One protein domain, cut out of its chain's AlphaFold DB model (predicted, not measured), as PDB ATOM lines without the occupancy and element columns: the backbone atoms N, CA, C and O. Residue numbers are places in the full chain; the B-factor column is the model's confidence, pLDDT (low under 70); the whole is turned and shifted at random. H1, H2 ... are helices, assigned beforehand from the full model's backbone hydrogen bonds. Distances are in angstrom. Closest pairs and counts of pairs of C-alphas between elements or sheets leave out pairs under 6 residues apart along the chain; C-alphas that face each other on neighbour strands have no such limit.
ATOM      1  N   HIS A   2     204.664 147.014  94.263       69.12
ATOM      2  CA  HIS A   2     204.624 145.563  94.008       69.12
ATOM      3  C   HIS A   2     205.710 144.775  94.771       69.12
ATOM      4  O   HIS A   2     205.394 143.824  95.474       69.12
ATOM      5  N   GLU A   3     206.965 145.238  94.754       76.94
ATOM      6  CA  GLU A   3     208.054 144.579  95.500       76.94
ATOM      7  C   GLU A   3     207.887 144.636  97.022       76.94
ATOM      8  O   GLU A   3     208.196 143.677  97.720       76.94
ATOM      9  N   MET A   4     207.339 145.737  97.544       79.62
ATOM     10  CA  MET A   4     207.063 145.862  98.977       79.62
ATOM     11  C   MET A   4     205.965 144.895  99.427       79.62
ATOM     12  O   MET A   4     206.048 144.355 100.525       79.62
ATOM     13  N   ALA A   5     204.950 144.661  98.586       75.94
ATOM     14  CA  ALA A   5     203.887 143.708  98.881       75.94
ATOM     15  C   ALA A   5     204.440 142.276  98.932       75.94
ATOM     16  O   ALA A   5     204.205 141.570  99.909       75.94
ATOM     17  N   HIS A   6     205.250 141.882  97.946       78.62
ATOM     18  CA  HIS A   6     205.914 140.572  97.940       78.62
ATOM     19  C   HIS A   6     206.835 140.376  99.142       78.62
ATOM     20  O   HIS A   6     206.776 139.338  99.796       78.62
ATOM     21  N   ALA A   7     207.630 141.391  99.490       82.19
ATOM     22  CA  ALA A   7     208.490 141.345 100.670       82.19
ATOM     23  C   ALA A   7     207.688 141.186 101.974       82.19
ATOM     24  O   ALA A   7     208.121 140.480 102.884       82.19
ATOM     25  N   LEU A   8     206.508 141.806 102.059       85.69
ATOM     26  CA  LEU A   8     205.614 141.656 103.203       85.69
ATOM     27  C   LEU A   8     205.038 140.237 103.283       85.69
ATOM     28  O   LEU A   8     205.078 139.642 104.355       85.69
ATOM     29  N   PHE A   9     204.551 139.675 102.173       81.62
ATOM     30  CA  PHE A   9     204.031 138.301 102.144       81.62
ATOM     31  C   PHE A   9     205.109 137.246 102.414       81.62
ATOM     32  O   PHE A   9     204.810 136.208 102.995       81.62
ATOM     33  N   ALA A  10     206.366 137.532 102.075       84.38
ATOM     34  CA  ALA A  10     207.504 136.679 102.410       84.38
ATOM     35  C   ALA A  10     207.961 136.808 103.877       84.38
ATOM     36  O   ALA A  10     208.798 136.028 104.336       84.38
ATOM     37  N   HIS A  11     207.450 137.787 104.631       92.19
ATOM     38  CA  HIS A  11     207.865 137.992 106.012       92.19
ATOM     39  C   HIS A  11     207.381 136.826 106.898       92.19
ATOM     40  O   HIS A  11     206.186 136.523 106.890       92.19
ATOM     41  N   PRO A  12     208.238 136.218 107.746       92.19
ATOM     42  CA  PRO A  12     207.880 135.019 108.514       92.19
ATOM     43  C   PRO A  12     206.614 135.175 109.361       92.19
ATOM     44  O   PRO A  12     205.799 134.265 109.455       92.19
ATOM     45  N   VAL A  13     206.420 136.357 109.954       92.62
ATOM     46  CA  VAL A  13     205.218 136.658 110.748       92.62
ATOM     47  C   VAL A  13     203.963 136.672 109.876       92.62
ATOM     48  O   VAL A  13     202.931 136.158 110.292       92.62
ATOM     49  N   VAL A  14     204.043 137.243 108.672       91.06
ATOM     50  CA  VAL A  14     202.901 137.308 107.753       91.06
ATOM     51  C   VAL A  14     202.557 135.914 107.264       91.06
ATOM     52  O   VAL A  14     201.383 135.564 107.242       91.06
ATOM     53  N   GLU A  15     203.562 135.092 106.979       89.94
ATOM     54  CA  GLU A  15     203.334 133.715 106.564       89.94
ATOM     55  C   GLU A  15     202.682 132.881 107.677       89.94
ATOM     56  O   GLU A  15     201.689 132.199 107.430       89.94
ATOM     57  N   VAL A  16     203.145 133.004 108.927       92.94
ATOM     58  CA  VAL A  16     202.505 132.336 110.076       92.94
ATOM     59  C   VAL A  16     201.064 132.807 110.264       92.94
ATOM     60  O   VAL A  16     200.171 131.984 110.464       92.94
ATOM     61  N   LEU A  17     200.810 134.117 110.182       92.31
ATOM     62  CA  LEU A  17     199.458 134.666 110.310       92.31
ATOM     63  C   LEU A  17     198.551 134.225 109.160       92.31
ATOM     64  O   LEU A  17     197.390 133.906 109.402       92.31
ATOM     65  N   ARG A  18     199.073 134.162 107.931       91.12
ATOM     66  CA  ARG A  18     198.354 133.671 106.753       91.12
ATOM     67  C   ARG A  18     197.975 132.207 106.938       91.12
ATOM     68  O   ARG A  18     196.797 131.873 106.843       91.12
ATOM     69  N   GLN A  19     198.940 131.357 107.280       92.50
ATOM     70  CA  GLN A  19     198.714 129.925 107.474       92.50
ATOM     71  C   GLN A  19     197.773 129.645 108.655       92.50
ATOM     72  O   GLN A  19     196.832 128.869 108.520       92.50
ATOM     73  N   ALA A  20     197.957 130.309 109.799       92.81
ATOM     74  CA  ALA A  20     197.055 130.168 110.942       92.81
ATOM     75  C   ALA A  20     195.653 130.731 110.648       92.81
ATOM     76  O   ALA A  20     194.651 130.140 111.050       92.81
ATOM     77  N   GLY A  21     195.575 131.842 109.915       92.31
ATOM     78  CA  GLY A  21     194.328 132.486 109.507       92.31
ATOM     79  C   GLY A  21     193.455 131.609 108.611       92.31
ATOM     80  O   GLY A  21     192.237 131.648 108.751       92.31
ATOM     81  N   HIS A  22     194.074 130.759 107.791       92.94
ATOM     82  CA  HIS A  22     193.392 129.853 106.859       92.94
ATOM     83  C   HIS A  22     193.447 128.382 107.304       92.94
ATOM     84  O   HIS A  22     193.024 127.483 106.579       92.94
ATOM     85  N   SER A  23     193.961 128.109 108.506       94.19
ATOM     86  CA  SER A  23     194.050 126.748 109.021       94.19
ATOM     87  C   SER A  23     192.681 126.252 109.466       94.19
ATOM     88  O   SER A  23     192.152 126.644 110.511       94.19
ATOM     89  N   PHE A  24     192.134 125.304 108.714       91.94
ATOM     90  CA  PHE A  24     190.902 124.621 109.080       91.94
ATOM     91  C   PHE A  24     191.024 123.942 110.451       91.94
ATOM     92  O   PHE A  24     190.083 123.978 111.241       91.94
ATOM     93  N   ALA A  25     192.195 123.385 110.779       91.12
ATOM     94  CA  ALA A  25     192.435 122.758 112.079       91.12
ATOM     95  C   ALA A  25     192.292 123.759 113.238       91.12
ATOM     96  O   ALA A  25     191.572 123.489 114.201       91.12
ATOM     97  N   VAL A  26     192.940 124.924 113.134       93.38
ATOM     98  CA  VAL A  26     192.892 125.967 114.170       93.38
ATOM     99  C   VAL A  26     191.462 126.470 114.353       93.38
ATOM    100  O   VAL A  26     190.950 126.515 115.475       93.38
ATOM    101  N   TRP A  27     190.780 126.801 113.256       93.81
ATOM    102  CA  TRP A  27     189.457 127.414 113.327       93.81
ATOM    103  C   TRP A  27     188.347 126.432 113.699       93.81
ATOM    104  O   TRP A  27     187.416 126.834 114.398       93.81
ATOM    105  N   MET A  28     188.471 125.145 113.361       91.44
ATOM    106  CA  MET A  28     187.555 124.113 113.860       91.44
ATOM    107  C   MET A  28     187.665 123.916 115.374       91.44
ATOM    108  O   MET A  28     186.647 123.684 116.027       91.44
ATOM    109  N   ILE A  29     188.862 124.056 115.956       92.19
ATOM    110  CA  ILE A  29     189.041 124.014 117.414       92.19
ATOM    111  C   ILE A  29     188.349 125.215 118.065       92.19
ATOM    112  O   ILE A  29     187.533 125.029 118.969       92.19
ATOM    113  N   PHE A  30     188.603 126.439 117.582       91.75
ATOM    114  CA  PHE A  30     187.934 127.640 118.100       91.75
ATOM    115  C   PHE A  30     186.414 127.553 117.974       91.75
ATOM    116  O   PHE A  30     185.684 127.866 118.918       91.75
ATOM    117  N   TYR A  31     185.939 127.087 116.822       90.88
ATOM    118  CA  TYR A  31     184.528 126.863 116.569       90.88
ATOM    119  C   TYR A  31     183.931 125.845 117.550       90.88
ATOM    120  O   TYR A  31     182.944 126.147 118.225       90.88
ATOM    121  N   GLY A  32     184.570 124.681 117.701       90.94
ATOM    122  CA  GLY A  32     184.154 123.638 118.637       90.94
ATOM    123  C   GLY A  32     184.109 124.129 120.082       90.94
ATOM    124  O   GLY A  32     183.122 123.895 120.777       90.94
ATOM    125  N   MET A  33     185.117 124.892 120.518       91.62
ATOM    126  CA  MET A  33     185.139 125.506 121.849       91.62
ATOM    127  C   MET A  33     183.970 126.474 122.050       91.62
ATOM    128  O   MET A  33     183.277 126.406 123.066       91.62
ATOM    129  N   VAL A  34     183.712 127.373 121.096       89.62
ATOM    130  CA  VAL A  34     182.621 128.345 121.244       89.62
ATOM    131  C   VAL A  34     181.262 127.659 121.240       89.62
ATOM    132  O   VAL A  34     180.438 127.979 122.096       89.62
ATOM    133  N   VAL A  35     181.029 126.694 120.351       88.75
ATOM    134  CA  VAL A  35     179.777 125.922 120.340       88.75
ATOM    135  C   VAL A  35     179.607 125.138 121.642       88.75
ATOM    136  O   VAL A  35     178.514 125.140 122.204       88.75
ATOM    137  N   PHE A  36     180.676 124.541 122.174       91.38
ATOM    138  CA  PHE A  36     180.637 123.814 123.441       91.38
ATOM    139  C   PHE A  36     180.251 124.716 124.627       91.38
ATOM    140  O   PHE A  36     179.368 124.365 125.406       91.38
ATOM    141  N   PHE A  37     180.857 125.904 124.750       88.88
ATOM    142  CA  PHE A  37     180.625 126.794 125.900       88.88
ATOM    143  C   PHE A  37     179.431 127.747 125.755       88.88
ATOM    144  O   PHE A  37     178.882 128.206 126.758       88.88
ATOM    145  N   LYS A  38     179.061 128.131 124.530       85.31
ATOM    146  CA  LYS A  38     178.032 129.154 124.254       85.31
ATOM    147  C   LYS A  38     176.811 128.599 123.520       85.31
ATOM    148  O   LYS A  38     175.806 129.307 123.406       85.31
ATOM    149  N   GLY A  39     176.871 127.352 123.059       85.69
ATOM    150  CA  GLY A  39     175.834 126.730 122.250       85.69
ATOM    151  C   GLY A  39     175.767 127.294 120.830       85.69
ATOM    152  O   GLY A  39     176.605 128.076 120.388       85.69
ATOM    153  N   TRP A  40     174.708 126.919 120.118       86.81
ATOM    154  CA  TRP A  40     174.507 127.232 118.698       86.81
ATOM    155  C   TRP A  40     173.855 128.599 118.437       86.81
ATOM    156  O   TRP A  40     173.578 128.955 117.291       86.81
ATOM    157  N   LYS A  41     173.568 129.380 119.488       89.12
ATOM    158  CA  LYS A  41     172.841 130.649 119.357       89.12
ATOM    159  C   LYS A  41     173.687 131.697 118.643       89.12
ATOM    160  O   LYS A  41     174.789 132.016 119.089       89.12
ATOM    161  N   LEU A  42     173.107 132.306 117.609       87.31
ATOM    162  CA  LEU A  42     173.740 133.386 116.866       87.31
ATOM    163  C   LEU A  42     173.929 134.624 117.759       87.31
ATOM    164  O   LEU A  42     172.983 135.309 118.133       87.31
ATOM    165  N   ASN A  43     175.181 134.905 118.085       87.94
ATOM    166  CA  ASN A  43     175.657 136.125 118.717       87.94
ATOM    167  C   ASN A  43     176.836 136.692 117.906       87.94
ATOM    168  O   ASN A  43     177.269 136.086 116.928       87.94
ATOM    169  N   ARG A  44     177.378 137.849 118.302       88.50
ATOM    170  CA  ARG A  44     178.497 138.493 117.584       88.50
ATOM    171  C   ARG A  44     179.717 137.582 117.374       88.50
ATOM    172  O   ARG A  44     180.314 137.625 116.307       88.50
ATOM    173  N   TRP A  45     180.054 136.739 118.350       85.12
ATOM    174  CA  TRP A  45     181.226 135.863 118.292       85.12
ATOM    175  C   TRP A  45     180.985 134.653 117.402       85.12
ATOM    176  O   TRP A  45     181.800 134.358 116.536       85.12
ATOM    177  N   THR A  46     179.842 133.983 117.561       89.00
ATOM    178  CA  THR A  46     179.481 132.867 116.675       89.00
ATOM    179  C   THR A  46     179.249 133.362 115.250       89.00
ATOM    180  O   THR A  46     179.615 132.675 114.317       89.00
ATOM    181  N   GLY A  47     178.690 134.564 115.068       90.50
ATOM    182  CA  GLY A  47     178.517 135.187 113.755       90.50
ATOM    183  C   GLY A  47     179.852 135.447 113.059       90.50
ATOM    184  O   GLY A  47     180.001 135.082 111.897       90.50
ATOM    185  N   PHE A  48     180.834 135.998 113.783       91.19
ATOM    186  CA  PHE A  48     182.203 136.129 113.281       91.19
ATOM    187  C   PHE A  48     182.802 134.766 112.915       91.19
ATOM    188  O   PHE A  48     183.303 134.610 111.809       91.19
ATOM    189  N   LEU A  49     182.693 133.765 113.794       91.88
ATOM    190  CA  LEU A  49     183.240 132.428 113.543       91.88
ATOM    191  C   LEU A  49     182.572 131.714 112.366       91.88
ATOM    192  O   LEU A  49     183.269 131.080 111.584       91.88
ATOM    193  N   TYR A  50     181.251 131.830 112.206       90.06
ATOM    194  CA  TYR A  50     180.541 131.288 111.048       90.06
ATOM    195  C   TYR A  50     181.000 131.958 109.755       90.06
ATOM    196  O   TYR A  50     181.240 131.270 108.767       90.06
ATOM    197  N   GLY A  51     181.144 133.287 109.771       92.12
ATOM    198  CA  GLY A  51     181.661 134.033 108.626       92.12
ATOM    199  C   GLY A  51     183.092 133.627 108.283       92.12
ATOM    200  O   GLY A  51     183.387 133.362 107.124       92.12
ATOM    201  N   TRP A  52     183.956 133.514 109.294       94.44
ATOM    202  CA  TRP A  52     185.359 133.151 109.109       94.44
ATOM    203  C   TRP A  52     185.531 131.707 108.628       94.44
ATOM    204  O   TRP A  52     186.264 131.455 107.681       94.44
ATOM    205  N   LEU A  53     184.804 130.754 109.220       92.50
ATOM    206  CA  LEU A  53     184.820 129.363 108.764       92.50
ATOM    207  C   LEU A  53     184.264 129.239 107.340       92.50
ATOM    208  O   LEU A  53     184.827 128.512 106.531       92.50
ATOM    209  N   GLY A  54     183.188 129.965 107.028       92.19
ATOM    210  CA  GLY A  54     182.639 130.027 105.676       92.19
ATOM    211  C   GLY A  54     183.653 130.560 104.664       92.19
ATOM    212  O   GLY A  54     183.798 129.977 103.596       92.19
ATOM    213  N   HIS A  55     184.397 131.605 105.026       92.44
ATOM    214  CA  HIS A  55     185.503 132.127 104.223       92.44
ATOM    215  C   HIS A  55     186.588 131.068 103.981       92.44
ATOM    216  O   HIS A  55     186.880 130.795 102.826       92.44
ATOM    217  N   ILE A  56     187.082 130.384 105.021       93.31
ATOM    218  CA  ILE A  56     188.088 129.311 104.868       93.31
ATOM    219  C   ILE A  56     187.585 128.182 103.956       93.31
ATOM    220  O   ILE A  56     188.354 127.604 103.191       93.31
ATOM    221  N   VAL A  57     186.297 127.833 104.040       92.19
ATOM    222  CA  VAL A  57     185.702 126.805 103.172       92.19
ATOM    223  C   VAL A  57     185.672 127.259 101.717       92.19
ATOM    224  O   VAL A  57     185.960 126.450 100.840       92.19
ATOM    225  N   ILE A  58     185.330 128.522 101.453       91.69
ATOM    226  CA  ILE A  58     185.382 129.075 100.096       91.69
ATOM    227  C   ILE A  58     186.828 129.043  99.599       91.69
ATOM    228  O   ILE A  58     187.069 128.463  98.550       91.69
ATOM    229  N   ASP A  59     187.776 129.529 100.398       91.06
ATOM    230  CA  ASP A  59     189.205 129.566 100.080       91.06
ATOM    231  C   ASP A  59     189.788 128.183  99.759       91.06
ATOM    232  O   ASP A  59     190.587 128.031  98.837       91.06
ATOM    233  N   LEU A  60     189.349 127.137 100.467       90.94
ATOM    234  CA  LEU A  60     189.730 125.755 100.161       90.94
ATOM    235  C   LEU A  60     189.300 125.328  98.747       90.94
ATOM    236  O   LEU A  60     189.946 124.480  98.131       90.94
ATOM    237  N   LEU A  61     188.194 125.879  98.246       91.25
ATOM    238  CA  LEU A  61     187.664 125.591  96.916       91.25
ATOM    239  C   LEU A  61     188.219 126.530  95.838       91.25
ATOM    240  O   LEU A  61     188.147 126.176  94.660       91.25
ATOM    241  N   THR A  62     188.747 127.692  96.221       91.31
ATOM    242  CA  THR A  62     189.105 128.781  95.298       91.31
ATOM    243  C   THR A  62     190.603 129.103  95.231       91.31
ATOM    244  O   THR A  62     191.012 129.944  94.429       91.31
ATOM    245  N   HIS A  63     191.439 128.443  96.038       91.12
ATOM    246  CA  HIS A  63     192.894 128.536  95.932       91.12
ATOM    247  C   HIS A  63     193.489 127.352  95.178       91.12
ATOM    248  O   HIS A  63     193.524 126.232  95.690       91.12
ATOM    249  N   VAL A  64     194.024 127.606  93.984       90.19
ATOM    250  CA  VAL A  64     194.685 126.581  93.160       90.19
ATOM    251  C   VAL A  64     196.196 126.629  93.366       90.19
ATOM    252  O   VAL A  64     196.772 125.729  93.977       90.19
ATOM    253  N   GLU A  65     196.842 127.692  92.888       87.69
ATOM    254  CA  GLU A  65     198.301 127.845  92.946       87.69
ATOM    255  C   GLU A  65     198.776 128.591  94.198       87.69
ATOM    256  O   GLU A  65     199.887 128.365  94.674       87.69
ATOM    257  N   ASP A  66     197.921 129.422  94.790       86.44
ATOM    258  CA  ASP A  66     198.183 130.181  96.018       86.44
ATOM    259  C   ASP A  66     197.683 129.475  97.293       86.44
ATOM    260  O   ASP A  66     197.656 130.065  98.377       86.44
ATOM    261  N   ALA A  67     197.342 128.188  97.175       89.69
ATOM    262  CA  ALA A  67     196.816 127.368  98.255       89.69
ATOM    263  C   ALA A  67     197.767 127.259  99.453       89.69
ATOM    264  O   ALA A  67     198.980 127.078  99.329       89.69
ATOM    265  N   VAL A  68     197.176 127.324 100.645       91.38
ATOM    266  CA  VAL A  68     197.878 127.288 101.930       91.38
ATOM    267  C   VAL A  68     197.624 125.977 102.677       91.38
ATOM    268  O   VAL A  68     196.622 125.301 102.427       91.38
ATOM    269  N   PRO A  69     198.513 125.570 103.602       93.50
ATOM    270  CA  PRO A  69     198.323 124.335 104.349       93.50
ATOM    271  C   PRO A  69     197.075 124.352 105.240       93.50
ATOM    272  O   PRO A  69     196.987 125.090 106.220       93.50
ATOM    273  N   VAL A  70     196.133 123.458 104.943       92.44
ATOM    274  CA  VAL A  70     194.805 123.401 105.584       92.44
ATOM    275  C   VAL A  70     194.880 122.957 107.050       92.44
ATOM    276  O   VAL A  70     194.034 123.307 107.871       92.44
ATOM    277  N   PHE A  71     195.914 122.188 107.396       93.75
ATOM    278  CA  PHE A  71     196.108 121.598 108.722       93.75
ATOM    279  C   PHE A  71     197.278 122.221 109.496       93.75
ATOM    280  O   PHE A  71     197.787 121.605 110.436       93.75
ATOM    281  N   TYR A  72     197.721 123.425 109.129       93.75
ATOM    282  CA  TYR A  72     198.762 124.137 109.871       93.75
ATOM    283  C   TYR A  72     198.373 124.308 111.360       93.75
ATOM    284  O   TYR A  72     197.210 124.594 111.640       93.75
ATOM    285  N   PRO A  73     199.283 124.163 112.342       93.06
ATOM    286  CA  PRO A  73     200.708 123.843 112.222       93.06
ATOM    287  C   PRO A  73     201.019 122.337 112.235       93.06
ATOM    288  O   PRO A  73     202.184 121.955 112.223       93.06
ATOM    289  N   PHE A  74     200.006 121.471 112.277       93.44
ATOM    290  CA  PHE A  74     200.190 120.024 112.425       93.44
ATOM    291  C   PHE A  74     200.647 119.343 111.133       93.44
ATOM    292  O   PHE A  74     201.344 118.331 111.177       93.44
ATOM    293  N   SER A  75     200.247 119.876 109.979       93.12
ATOM    294  CA  SER A  75     200.678 119.386 108.673       93.12
ATOM    295  C   SER A  75     200.778 120.523 107.666       93.12
ATOM    296  O   SER A  75     199.907 121.388 107.594       93.12
ATOM    297  N   LEU A  76     201.839 120.480 106.859       92.19
ATOM    298  CA  LEU A  76     202.087 121.412 105.757       92.19
ATOM    299  C   LEU A  76     201.436 120.956 104.441       92.19
ATOM    300  O   LEU A  76     201.733 121.495 103.378       92.19
ATOM    301  N   LYS A  77     200.555 119.948 104.490       91.38
ATOM    302  CA  LYS A  77     199.853 119.459 103.305       91.38
ATOM    303  C   LYS A  77     198.939 120.549 102.743       91.38
ATOM    304  O   LYS A  77     197.998 120.988 103.406       91.38
ATOM    305  N   VAL A  78     199.201 120.915 101.496       92.62
ATOM    306  CA  VAL A  78     198.380 121.830 100.706       92.62
ATOM    307  C   VAL A  78     197.320 121.027  99.957       92.62
ATOM    308  O   VAL A  78     197.611 119.972  99.390       92.62
ATOM    309  N   ILE A  79     196.081 121.511  99.986       92.12
ATOM    310  CA  ILE A  79     194.979 120.989  99.180       92.12
ATOM    311  C   ILE A  79     194.627 122.092  98.194       92.12
ATOM    312  O   ILE A  79     194.319 123.201  98.614       92.12
ATOM    313  N   ARG A  80     194.725 121.782  96.901       92.94
ATOM    314  CA  ARG A  80     194.399 122.719  95.829       92.94
ATOM    315  C   ARG A  80     192.908 122.636  95.523       92.94
ATOM    316  O   ARG A  80     192.372 121.533  95.377       92.94
ATOM    317  N   GLY A  81     192.265 123.789  95.454       90.31
ATOM    318  CA  GLY A  81     190.886 123.943  95.028       90.31
ATOM    319  C   GLY A  81     190.717 123.671  93.527       90.31
ATOM    320  O   GLY A  81     191.695 123.681  92.778       90.31
ATOM    321  N   PRO A  82     189.486 123.385  93.074       92.38
ATOM    322  CA  PRO A  82     189.170 123.213  91.654       92.38
ATOM    323  C   PRO A  82     188.961 124.532  90.893       92.38
ATOM    324  O   PRO A  82     188.963 124.515  89.664       92.38
ATOM    325  N   ILE A  83     188.720 125.641  91.597       92.62
ATOM    326  CA  ILE A  83     188.456 126.967  91.026       92.62
ATOM    327  C   ILE A  83     189.563 127.905  91.505       92.62
ATOM    328  O   ILE A  83     190.045 127.740  92.620       92.62
ATOM    329  N   SER A  84     189.972 128.873  90.690       91.31
ATOM    330  CA  SER A  84     190.901 129.935  91.088       91.31
ATOM    331  C   SER A  84     190.168 131.257  91.256       91.31
ATOM    332  O   SER A  84     189.209 131.536  90.547       91.31
TER     333      SER A  84
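Overview. This is residues 2 to 84 of the 124 residues of an uncharacterized protein of Pontibacillus yanchengensis (UniProt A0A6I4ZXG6). From the first printed residue, two short helices, H1 and H2, make a stepped arm that leads to a helical hairpin of two longer helices, H3 and H4, side by side; a looping tail of residues 63 to 84 follows H4. Residues 2 to 8 of H1 stick out free at one end of the long axis. The printed part has 83 residues with four named helices, H1 to H4 in that order, no named strand, and the class all helix. It is only just loose, close to compact, with a radius of gyration of the C-alphas of 14.4 A; its elongated outline spans 44 by 28 by 24 A.

Arrangement. Start at H1, residues 2 to 9, and go on to H2, residues 12 to 21: they are close but not clearly touching, and their closest C-alphas, those of Phe 9 and Glu 15, are 6.4 A apart. They run the same way at a steep tilt of 68 degrees, only just short of about perpendicular. Next comes H3, residues 24 to 38, close to H2 but not clearly touching it; look at their closest C-alphas, those of Ala 20 and Val 26, 6.7 A apart. H4, residues 44 to 62, touches H3 and forms a hairpin with it, opposite ways at a shallow tilt of 24 degrees; their closest C-alphas, those of Tyr 31 and Leu 49, are 6.5 A apart. H1 is apart from H3 and H4, and H2 is only just apart from H4, at 8.4 A. In H1, H2, H3 and H4 every O i to N i+4 pair is within hydrogen-bond range.

Along the chain. Find C-alpha 2 at (204.624, 145.563, 94.008), where H1 begins; H1 is 10.9 A long and H2 13.8 A. H3 begins at C-alpha 24, at (190.902, 124.621, 109.080), and runs 20.4 A. H4, the longest helix, runs 26.5 A to C-alpha 62 at (189.105, 128.781, 95.298).

Size, cuts and confidence. The C-alphas of Glu 3 and Gly 39, the two farthest apart, are 45.5 A apart. The printed part has no cut, and the three links between helices are tight. The mean pLDDT of the printed part is 89.9, and residue 2 alone is under 70.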